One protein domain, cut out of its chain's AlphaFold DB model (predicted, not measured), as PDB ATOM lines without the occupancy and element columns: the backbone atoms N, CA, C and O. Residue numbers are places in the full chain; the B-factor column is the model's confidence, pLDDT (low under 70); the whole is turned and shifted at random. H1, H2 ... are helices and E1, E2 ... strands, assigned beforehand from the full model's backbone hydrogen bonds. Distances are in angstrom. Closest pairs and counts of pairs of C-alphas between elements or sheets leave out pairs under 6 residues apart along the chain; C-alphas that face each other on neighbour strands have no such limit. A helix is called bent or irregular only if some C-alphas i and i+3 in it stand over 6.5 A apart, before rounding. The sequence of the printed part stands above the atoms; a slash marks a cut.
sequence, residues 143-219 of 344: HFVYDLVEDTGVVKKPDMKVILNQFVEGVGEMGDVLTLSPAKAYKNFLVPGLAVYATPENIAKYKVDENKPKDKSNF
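What this domain is: This is residues 143 to 219 of the 344 residues of the protein "39S ribosomal protein L9, mitochondrial" of Papilio machaon (UniProt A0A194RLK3). A free arm, residues 143 to 155 with E1, sticks out from a small body: an antiparallel sheet, E3 E2 E4, with H1 over one face and H2 grazing it. The 77 printed residues include E1 E2 E3 H1 E4 H2 in that order, a mixed class. The whole is extended, radius of gyration of the C-alphas 17.8 A, spanning 65 by 25 by 16 A.

How they stand to each other: E1, residues 146 to 151, pairs with no named strand. E2, residues 160 to 164, and E3, residues 177 to 180, form a hairpin; N 162 and O 178 are 2.9 A apart. H1, residues 182 to 190, is over E2 at a height over the sheet of 8.6 A; their closest C-alphas, Met 160 and Pro 182, are 5.7 A apart. H1 is only just irregular: C-alphas 187 and 190 are 6.6 A apart. E4, residues 195 to 197, is antiparallel to E2; N 163 and O 196 are 2.8 A apart. E3, H1 and E4 form a split strand-helix-strand unit, E2 lying between its strands, with a right-handed crossover. H2, residues 200 to 211, only grazes the sheet. O i to N i+4 pairs are within hydrogen-bond range throughout H1, and 5 of 8 in H2.

Where its parts are: E1, 13.3 A long, begins at C-alpha 146 (70.207, -1.771, 22.922). H2, 18.4 A long, ends at C-alpha 211 (22.017, -11.852, -6.489).

The domain as a whole: The farthest C-alphas, His 143 and Lys 216, are 66.3 A apart. The printed part has no cut; E2 to E3 is a long link. Residues 208 to 217 have pLDDT under 70.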
ATOM      1  N   HIS A 143      71.629   3.672  29.406       95.38
ATOM      2  CA  HIS A 143      70.277   3.242  29.010       95.38
ATOM      3  C   HIS A 143      70.022   3.347  27.493       95.38
ATOM      4  O   HIS A 143      68.957   2.932  27.038       95.38
ATOM      5  N   PHE A 144      70.961   3.909  26.720       95.62
ATOM      6  CA  PHE A 144      70.890   4.016  25.255       95.62
ATOM      7  C   PHE A 144      71.637   2.890  24.529       95.62
ATOM      8  O   PHE A 144      71.851   2.967  23.324       95.62
ATOM      9  N   VAL A 145      72.036   1.842  25.248       96.44
ATOM     10  CA  VAL A 145      72.577   0.627  24.639       96.44
ATOM     11  C   VAL A 145      71.465  -0.402  24.525       96.44
ATOM     12  O   VAL A 145      70.763  -0.704  25.499       96.44
ATOM     13  N   TYR A 146      71.313  -0.922  23.315       97.38
ATOM     14  CA  TYR A 146      70.207  -1.771  22.922       97.38
ATOM     15  C   TYR A 146      70.712  -3.111  22.402       97.38
ATOM     16  O   TYR A 146      71.699  -3.166  21.672       97.38
ATOM     17  N   ASP A 147      69.980  -4.160  22.747       96.62
ATOM     18  CA  ASP A 147      70.100  -5.483  22.159       96.62
ATOM     19  C   ASP A 147      68.992  -5.639  21.101       96.62
ATOM     20  O   ASP A 147      67.845  -5.229  21.329       96.62
ATOM     21  N   LEU A 148      69.320  -6.232  19.951       95.75
ATOM     22  CA  LEU A 148      68.341  -6.569  18.915       95.75
ATOM     23  C   LEU A 148      67.488  -7.754  19.386       95.75
ATOM     24  O   LEU A 148      68.034  -8.799  19.731       95.75
ATOM     25  N   VAL A 149      66.165  -7.585  19.408       95.12
ATOM     26  CA  VAL A 149      65.219  -8.654  19.764       95.12
ATOM     27  C   VAL A 149      64.654  -9.298  18.512       95.12
ATOM     28  O   VAL A 149      64.725 -10.511  18.358       95.12
ATOM     29  N   GLU A 150      64.099  -8.483  17.620       93.69
ATOM     30  CA  GLU A 150      63.422  -8.959  16.419       93.69
ATOM     31  C   GLU A 150      63.619  -7.960  15.279       93.69
ATOM     32  O   GLU A 150      63.572  -6.742  15.477       93.69
ATOM     33  N   ASP A 151      63.836  -8.491  14.082       93.25
ATOM     34  CA  ASP A 151      63.845  -7.730  12.841       93.25
ATOM     35  C   ASP A 151      62.568  -8.045  12.057       93.25
ATOM     36  O   ASP A 151      62.398  -9.150  11.531       93.25
ATOM     37  N   THR A 152      61.671  -7.062  11.941       90.06
ATOM     38  CA  THR A 152      60.406  -7.241  11.216       90.06
ATOM     39  C   THR A 152      60.606  -7.414   9.709       90.06
ATOM     40  O   THR A 152      59.671  -7.803   9.013       90.06
ATOM     41  N   GLY A 153      61.785  -7.077   9.174       87.56
ATOM     42  CA  GLY A 153      62.118  -7.252   7.760       87.56
ATOM     43  C   GLY A 153      62.334  -8.716   7.370       87.56
ATOM     44  O   GLY A 153      62.051  -9.091   6.234       87.56
ATOM     45  N   VAL A 154      62.793  -9.548   8.310       89.81
ATOM     46  CA  VAL A 154      63.040 -10.985   8.089       89.81
ATOM     47  C   VAL A 154      61.761 -11.803   8.264       89.81
ATOM     48  O   VAL A 154      61.569 -12.825   7.604       89.81
ATOM     49  N   VAL A 155      60.862 -11.351   9.139       89.88
ATOM     50  CA  VAL A 155      59.613 -12.056   9.430       89.88
ATOM     51  C   VAL A 155      58.668 -12.000   8.230       89.88
ATOM     52  O   VAL A 155      58.376 -10.937   7.673       89.88
ATOM     53  N   LYS A 156      58.145 -13.167   7.830       91.19
ATOM     54  CA  LYS A 156      57.164 -13.263   6.743       91.19
ATOM     55  C   LYS A 156      55.897 -12.500   7.134       91.19
ATOM     56  O   LYS A 156      55.222 -12.846   8.101       91.19
ATOM     57  N   LYS A 157      55.547 -11.494   6.333       92.25
ATOM     58  CA  LYS A 157      54.307 -10.729   6.506       92.25
ATOM     59  C   LYS A 157      53.090 -11.645   6.301       92.25
ATOM     60  O   LYS A 157      53.122 -12.468   5.381       92.25
ATOM     61  N   PRO A 158      52.033 -11.507   7.122       94.31
ATOM     62  CA  PRO A 158      50.833 -12.319   6.986       94.31
ATOM     63  C   PRO A 158      50.141 -12.046   5.650       94.31
ATOM     64  O   PRO A 158      50.229 -10.944   5.102       94.31
ATOM     65  N   ASP A 159      49.447 -13.056   5.135       96.75
ATOM     66  CA  ASP A 159      48.679 -12.919   3.904       96.75
ATOM     67  C   ASP A 159      47.475 -11.984   4.113       96.75
ATOM     68  O   ASP A 159      46.887 -11.901   5.194       96.75
ATOM     69  N   MET A 160      47.117 -11.253   3.061       95.06
ATOM     70  CA  MET A 160      46.085 -10.222   3.049       95.06
ATOM     71  C   MET A 160      44.918 -10.647   2.162       95.06
ATOM     72  O   MET A 160      45.112 -11.242   1.100       95.06
ATOM     73  N   LYS A 161      43.701 -10.304   2.593       96.69
ATOM     74  CA  LYS A 161      42.471 -10.557   1.839       96.69
ATOM     75  C   LYS A 161      42.095  -9.352   0.978       96.69
ATOM     76  O   LYS A 161      42.030  -8.227   1.479       96.69
ATOM     77  N   VAL A 162      41.821  -9.597  -0.297       96.94
ATOM     78  CA  VAL A 162      41.391  -8.591  -1.279       96.94
ATOM     79  C   VAL A 162      40.197  -9.108  -2.073       96.94
ATOM     80  O   VAL A 162      40.037 -10.314  -2.217       96.94
ATOM     81  N   ILE A 163      39.362  -8.203  -2.569       95.56
ATOM     82  CA  ILE A 163      38.159  -8.498  -3.356       95.56
ATOM     83  C   ILE A 163      38.385  -7.995  -4.775       95.56
ATOM     84  O   ILE A 163      38.784  -6.843  -4.942       95.56
ATOM     85  N   LEU A 164      38.145  -8.824  -5.787       93.94
ATOM     86  CA  LEU A 164      38.280  -8.408  -7.184       93.94
ATOM     87  C   LEU A 164      37.145  -7.465  -7.609       93.94
ATOM     88  O   LEU A 164      35.970  -7.764  -7.420       93.94
ATOM     89  N   ASN A 165      37.500  -6.351  -8.247       91.62
ATOM     90  CA  ASN A 165      36.549  -5.405  -8.841       91.62
ATOM     91  C   ASN A 165      36.155  -5.770 -10.270       91.62
ATOM     92  O   ASN A 165      35.119  -5.331 -10.746       91.62
ATOM     93  N   GLN A 166      37.012  -6.502 -10.973       89.06
ATOM     94  CA  GLN A 166      36.816  -6.874 -12.366       89.06
ATOM     95  C   GLN A 166      37.339  -8.284 -12.605       89.06
ATOM     96  O   GLN A 166      38.106  -8.815 -11.800       89.06
ATOM     97  N   PHE A 167      36.938  -8.877 -13.725       89.12
ATOM     98  CA  PHE A 167      37.497 -10.145 -14.171       89.12
ATOM     99  C   PHE A 167      39.006 -10.014 -14.408       89.12
ATOM    100  O   PHE A 167      39.454  -9.116 -15.125       89.12
ATOM    101  N   VAL A 168      39.786 -10.923 -13.821       90.25
ATOM    102  CA  VAL A 168      41.237 -10.988 -14.020       90.25
ATOM    103  C   VAL A 168      41.612 -12.377 -14.522       90.25
ATOM    104  O   VAL A 168      41.336 -13.389 -13.870       90.25
ATOM    105  N   GLU A 169      42.286 -12.414 -15.673       89.50
ATOM    106  CA  GLU A 169      42.716 -13.648 -16.328       89.50
ATOM    107  C   GLU A 169      43.520 -14.552 -15.383       89.50
ATOM    108  O   GLU A 169      44.541 -14.167 -14.813       89.50
ATOM    109  N   GLY A 170      43.065 -15.798 -15.248       88.75
ATOM    110  CA  GLY A 170      43.724 -16.834 -14.462       88.75
ATOM    111  C   GLY A 170      43.730 -16.582 -12.954       88.75
ATOM    112  O   GLY A 170      44.494 -17.246 -12.254       88.75
ATOM    113  N   VAL A 171      42.933 -15.629 -12.462       90.81
ATOM    114  CA  VAL A 171      42.816 -15.326 -11.031       90.81
ATOM    115  C   VAL A 171      41.395 -15.561 -10.534       90.81
ATOM    116  O   VAL A 171      41.224 -16.334  -9.597       90.81
ATOM    117  N   GLY A 172      40.392 -14.920 -11.139       89.25
ATOM    118  CA  GLY A 172      39.018 -15.002 -10.644       89.25
ATOM    119  C   GLY A 172      38.052 -14.045 -11.333       89.25
ATOM    120  O   GLY A 172      38.436 -13.246 -12.195       89.25
ATOM    121  N   GLU A 173      36.789 -14.153 -10.943       87.56
ATOM    122  CA  GLU A 173      35.719 -13.261 -11.371       87.56
ATOM    123  C   GLU A 173      35.591 -12.047 -10.441       87.56
ATOM    124  O   GLU A 173      36.163 -11.981  -9.352       87.56
ATOM    125  N   MET A 174      34.821 -11.054 -10.885       87.94
ATOM    126  CA  MET A 174      34.454  -9.911 -10.053       87.94
ATOM    127  C   MET A 174      33.698 -10.374  -8.796       87.94
ATOM    128  O   MET A 174      32.780 -11.189  -8.883       87.94
ATOM    129  N   GLY A 175      34.067  -9.816  -7.642       88.25
ATOM    130  CA  GLY A 175      33.494 -10.127  -6.332       88.25
ATOM    131  C   GLY A 175      34.237 -11.221  -5.559       88.25
ATOM    132  O   GLY A 175      34.020 -11.358  -4.355       88.25
ATOM    133  N   ASP A 176      35.157 -11.954  -6.195       90.19
ATOM    134  CA  ASP A 176      35.881 -13.038  -5.533       90.19
ATOM    135  C   ASP A 176      36.837 -12.512  -4.453       90.19
ATOM    136  O   ASP A 176      37.601 -11.563  -4.664       90.19
ATOM    137  N   VAL A 177      36.830 -13.174  -3.291       94.06
ATOM    138  CA  VAL A 177      37.737 -12.879  -2.175       94.06
ATOM    139  C   VAL A 177      38.999 -13.729  -2.296       94.06
ATOM    140  O   VAL A 177      38.972 -14.949  -2.134       94.06
ATOM    141  N   LEU A 178      40.137 -13.079  -2.512       94.50
ATOM    142  CA  LEU A 178      41.443 -13.712  -2.654       94.50
ATOM    143  C   LEU A 178      42.294 -13.508  -1.406       94.50
ATOM    144  O   LEU A 178      42.318 -12.422  -0.832       94.50
ATOM    145  N   THR A 179      43.059 -14.533  -1.031       96.94
ATOM    146  CA  THR A 179      44.088 -14.441   0.015       96.94
ATOM    147  C   THR A 179      45.465 -14.490  -0.644       96.94
ATOM    148  O   THR A 179      45.811 -15.480  -1.285       96.94
ATOM    149  N   LEU A 180      46.236 -13.405  -0.540       95.94
ATOM    150  CA  LEU A 180      47.503 -13.218  -1.251       95.94
ATOM    151  C   LEU A 180      48.573 -12.615  -0.337       95.94
ATOM    152  O   LEU A 180      48.270 -11.873   0.591       95.94
ATOM    153  N   SER A 181      49.847 -12.830  -0.672       95.94
ATOM    154  CA  SER A 181      50.942 -12.109  -0.013       95.94
ATOM    155  C   SER A 181      50.796 -10.587  -0.222       95.94
ATOM    156  O   SER A 181      50.504 -10.184  -1.359       95.94
ATOM    157  N   PRO A 182      51.098  -9.730   0.772       95.31
ATOM    158  CA  PRO A 182      50.894  -8.282   0.669       95.31
ATOM    159  C   PRO A 182      51.596  -7.623  -0.522       95.31
ATOM    160  O   PRO A 182      51.012  -6.775  -1.190       95.31
ATOM    161  N   ALA A 183      52.822  -8.049  -0.848       93.81
ATOM    162  CA  ALA A 183      53.575  -7.496  -1.974       93.81
ATOM    163  C   ALA A 183      52.877  -7.756  -3.322       93.81
ATOM    164  O   ALA A 183      52.757  -6.852  -4.149       93.81
ATOM    165  N   LYS A 184      52.376  -8.981  -3.524       95.81
ATOM    166  CA  LYS A 184      51.630  -9.361  -4.731       95.81
ATOM    167  C   LYS A 184      50.272  -8.662  -4.790       95.81
ATOM    168  O   LYS A 184      49.911  -8.164  -5.850       95.81
ATOM    169  N   ALA A 185      49.551  -8.602  -3.669       96.75
ATOM    170  CA  ALA A 185      48.274  -7.899  -3.564       96.75
ATOM    171  C   ALA A 185      48.426  -6.417  -3.939       96.75
ATOM    172  O   ALA A 185      47.708  -5.918  -4.803       96.75
ATOM    173  N   TYR A 186      49.417  -5.739  -3.358       95.56
ATOM    174  CA  TYR A 186      49.660  -4.323  -3.604       95.56
ATOM    175  C   TYR A 186      50.071  -4.053  -5.053       95.56
ATOM    176  O   TYR A 186      49.370  -3.339  -5.764       95.56
ATOM    177  N   LYS A 187      51.157  -4.687  -5.516       96.44
ATOM    178  CA  LYS A 187      51.734  -4.435  -6.844       96.44
ATOM    179  C   LYS A 187      50.781  -4.793  -7.984       96.44
ATOM    180  O   LYS A 187      50.676  -4.035  -8.940       96.44
ATOM    181  N   ASN A 188      50.133  -5.955  -7.905       95.69
ATOM    182  CA  ASN A 188      49.403  -6.497  -9.049       95.69
ATOM    183  C   ASN A 188      47.913  -6.161  -9.028       95.69
ATOM    184  O   ASN A 188      47.305  -6.186 -10.089       95.69
ATOM    185  N   PHE A 189      47.315  -5.891  -7.861       96.44
ATOM    186  CA  PHE A 189      45.858  -5.770  -7.751       96.44
ATOM    187  C   PHE A 189      45.396  -4.423  -7.199       96.44
ATOM    188  O   PHE A 189      44.526  -3.801  -7.800       96.44
ATOM    189  N   LEU A 190      45.977  -3.949  -6.093       96.50
ATOM    190  CA  LEU A 190      45.533  -2.707  -5.450       96.50
ATOM    191  C   LEU A 190      46.023  -1.466  -6.203       96.50
ATOM    192  O   LEU A 190      45.225  -0.575  -6.474       96.50
ATOM    193  N   VAL A 191      47.307  -1.412  -6.577       96.56
ATOM    194  CA  VAL A 191      47.874  -0.271  -7.320       96.56
ATOM    195  C   VAL A 191      47.198  -0.083  -8.683       96.56
ATOM    196  O   VAL A 191      46.837   1.049  -8.992       96.56
ATOM    197  N   PRO A 192      46.953  -1.141  -9.484       96.12
ATOM    198  CA  PRO A 192      46.247  -0.976 -10.753       96.12
ATOM    199  C   PRO A 192      44.719  -0.850 -10.597       96.12
ATOM    200  O   PRO A 192      44.027  -0.707 -11.598       96.12
ATOM    201  N   GLY A 193      44.176  -0.933  -9.375       95.38
ATOM    202  CA  GLY A 193      42.737  -0.804  -9.111       95.38
ATOM    203  C   GLY A 193      41.885  -2.027  -9.479       95.38
ATOM    204  O   GLY A 193      40.657  -1.933  -9.500       95.38
ATOM    205  N   LEU A 194      42.507  -3.183  -9.739       95.25
ATOM    206  CA  LEU A 194      41.810  -4.440 -10.061       95.25
ATOM    207  C   LEU A 194      41.079  -5.033  -8.855       95.25
ATOM    208  O   LEU A 194      40.170  -5.843  -9.023       95.25
ATOM    209  N   ALA A 195      41.516  -4.687  -7.645       96.38
ATOM    210  CA  ALA A 195      40.958  -5.198  -6.407       96.38
ATOM    211  C   ALA A 195      40.876  -4.118  -5.333       96.38
ATOM    212  O   ALA A 195      41.572  -3.103  -5.382       96.38
ATOM    213  N   VAL A 196      40.060  -4.389  -4.321       96.44
ATOM    214  CA  VAL A 196      39.848  -3.544  -3.147       96.44
ATOM    215  C   VAL A 196      40.130  -4.350  -1.881       96.44
ATOM    216  O   VAL A 196      40.031  -5.575  -1.859       96.44
ATOM    217  N   TYR A 197      40.504  -3.668  -0.800       97.12
ATOM    218  CA  TYR A 197      40.667  -4.302   0.506       97.12
ATOM    219  C   TYR A 197      39.373  -4.961   0.992       97.12
ATOM    220  O   TYR A 197      38.290  -4.376   0.909       97.12
ATOM    221  N   ALA A 198      39.508  -6.145   1.591       96.25
ATOM    222  CA  ALA A 198      38.399  -6.866   2.204       96.25
ATOM    223  C   ALA A 198      38.031  -6.289   3.590       96.25
ATOM    224  O   ALA A 198      38.211  -6.942   4.617       96.25
ATOM    225  N   THR A 199      37.536  -5.050   3.627       96.06
ATOM    226  CA  THR A 199      36.905  -4.460   4.821       96.06
ATOM    227  C   THR A 199      35.483  -5.011   4.985       96.06
ATOM    228  O   THR A 199      34.876  -5.408   3.988       96.06
ATOM    229  N   PRO A 200      34.907  -5.049   6.203       94.62
ATOM    230  CA  PRO A 200      33.542  -5.551   6.402       94.62
ATOM    231  C   PRO A 200      32.502  -4.796   5.557       94.62
ATOM    232  O   PRO A 200      31.579  -5.412   5.030       94.62
ATOM    233  N   GLU A 201      32.702  -3.493   5.360       93.62
ATOM    234  CA  GLU A 201      31.872  -2.637   4.506       93.62
ATOM    235  C   GLU A 201      31.950  -3.046   3.029       93.62
ATOM    236  O   GLU A 201      30.924  -3.227   2.375       93.62
ATOM    237  N   ASN A 202      33.163  -3.270   2.511       93.56
ATOM    238  CA  ASN A 202      33.351  -3.707   1.130       93.56
ATOM    239  C   ASN A 202      32.812  -5.121   0.927       93.56
ATOM    240  O   ASN A 202      32.133  -5.385  -0.055       93.56
ATOM    241  N   ILE A 203      33.039  -6.023   1.882       91.69
ATOM    242  CA  ILE A 203      32.477  -7.373   1.828       91.69
ATOM    243  C   ILE A 203      30.948  -7.304   1.726       91.69
ATOM    244  O   ILE A 203      30.373  -8.016   0.912       91.69
ATOM    245  N   ALA A 204      30.283  -6.445   2.503       90.62
ATOM    246  CA  ALA A 204      28.838  -6.255   2.392       90.62
ATOM    247  C   ALA A 204      28.435  -5.694   1.018       90.62
ATOM    248  O   ALA A 204      27.494  -6.199   0.414       90.62
ATOM    249  N   LYS A 205      29.181  -4.713   0.494       88.06
ATOM    250  CA  LYS A 205      28.941  -4.117  -0.827       88.06
ATOM    251  C   LYS A 205      29.000  -5.153  -1.957       88.06
ATOM    252  O   LYS A 205      28.064  -5.223  -2.742       88.06
ATOM    253  N   TYR A 206      30.055  -5.969  -2.010       84.81
ATOM    254  CA  TYR A 206      30.268  -6.944  -3.089       84.81
ATOM    255  C   TYR A 206      29.481  -8.254  -2.904       84.81
ATOM    256  O   TYR A 206      29.189  -8.920  -3.890       84.81
ATOM    257  N   LYS A 207      29.065  -8.611  -1.677       77.31
ATOM    258  CA  LYS A 207      28.154  -9.751  -1.433       77.31
ATOM    259  C   LYS A 207      26.769  -9.545  -2.039       77.31
ATOM    260  O   LYS A 207      26.146 -10.495  -2.497       77.31
ATOM    261  N   VAL A 208      26.268  -8.309  -2.021       59.28
ATOM    262  CA  VAL A 208      24.933  -7.985  -2.551       59.28
ATOM    263  C   VAL A 208      24.870  -8.188  -4.072       59.28
ATOM    264  O   VAL A 208      23.796  -8.452  -4.610       59.28
ATOM    265  N   ASP A 209      26.016  -8.158  -4.755       61.75
ATOM    266  CA  ASP A 209      26.100  -8.367  -6.199       61.75
ATOM    267  C   ASP A 209      26.016  -9.848  -6.627       61.75
ATOM    268  O   ASP A 209      25.821 -10.106  -7.811       61.75
ATOM    269  N   GLU A 210      26.055 -10.829  -5.710       60.78
ATOM    270  CA  GLU A 210      25.835 -12.253  -6.046       60.78
ATOM    271  C   GLU A 210      24.402 -12.537  -6.537       60.78
ATOM    272  O   GLU A 210      24.181 -13.465  -7.314       60.78
ATOM    273  N   ASN A 211      23.429 -11.722  -6.109       57.09
ATOM    274  CA  ASN A 211      22.017 -11.852  -6.489       57.09
ATOM    275  C   ASN A 211      21.673 -11.163  -7.815       57.09
ATOM    276  O   ASN A 211      20.586 -11.377  -8.356       57.09
ATOM    277  N   LYS A 212      22.567 -10.319  -8.343       63.25
ATOM    278  CA  LYS A 212      22.420  -9.831  -9.713       63.25
ATOM    279  C   LYS A 212      22.849 -10.969 -10.633       63.25
ATOM    280  O   LYS A 212      23.877 -11.590 -10.361       63.25
ATOM    281  N   PRO A 213      22.104 -11.265 -11.711       57.97
ATOM    282  CA  PRO A 213      22.610 -12.180 -12.717       57.97
ATOM    283  C   PRO A 213      23.931 -11.585 -13.193       57.97
ATOM    284  O   PRO A 213      23.932 -10.523 -13.808       57.97
ATOM    285  N   LYS A 214      25.056 -12.213 -12.823       60.25
ATOM    286  CA  LYS A 214      26.364 -11.873 -13.376       60.25
ATOM    287  C   LYS A 214      26.162 -11.918 -14.880       60.25
ATOM    288  O   LYS A 214      25.901 -13.003 -15.410       60.25
ATOM    289  N   ASP A 215      26.166 -10.757 -15.533       57.72
ATOM    290  CA  ASP A 215      26.110 -10.682 -16.986       57.72
ATOM    291  C   ASP A 215      27.142 -11.676 -17.483       57.72
ATOM    292  O   ASP A 215      28.308 -11.573 -17.100       57.72
ATOM    293  N   LYS A 216      26.646 -12.721 -18.162       58.50
ATOM    294  CA  LYS A 216      27.353 -13.970 -18.456       58.50
ATOM    295  C   LYS A 216      28.820 -13.645 -18.684       58.50
ATOM    296  O   LYS A 216      29.135 -13.022 -19.697       58.50
ATOM    297  N   SER A 217      29.684 -13.997 -17.728       61.41
ATOM    298  CA  SER A 217      31.115 -13.792 -17.890       61.41
ATOM    299  C   SER A 217      31.485 -14.326 -19.275       61.41
ATOM    300  O   SER A 217      31.056 -15.419 -19.653       61.41
ATOM    301  N   ASN A 218      32.187 -13.513 -20.079       70.44
ATOM    302  CA  ASN A 218      32.487 -13.841 -21.483       70.44
ATOM    303  C   ASN A 218      33.144 -15.223 -21.633       70.44
ATOM    304  O   ASN A 218      33.097 -15.818 -22.706       70.44
ATOM    305  N   PHE A 219      33.742 -15.725 -20.550       81.12
ATOM    306  CA  PHE A 219      34.399 -17.014 -20.473       81.12
ATOM    307  C   PHE A 219      33.753 -17.907 -19.426       81.12
ATOM    308  O   PHE A 219      33.372 -17.467 -18.347       81.12
TER     309      PHE A 219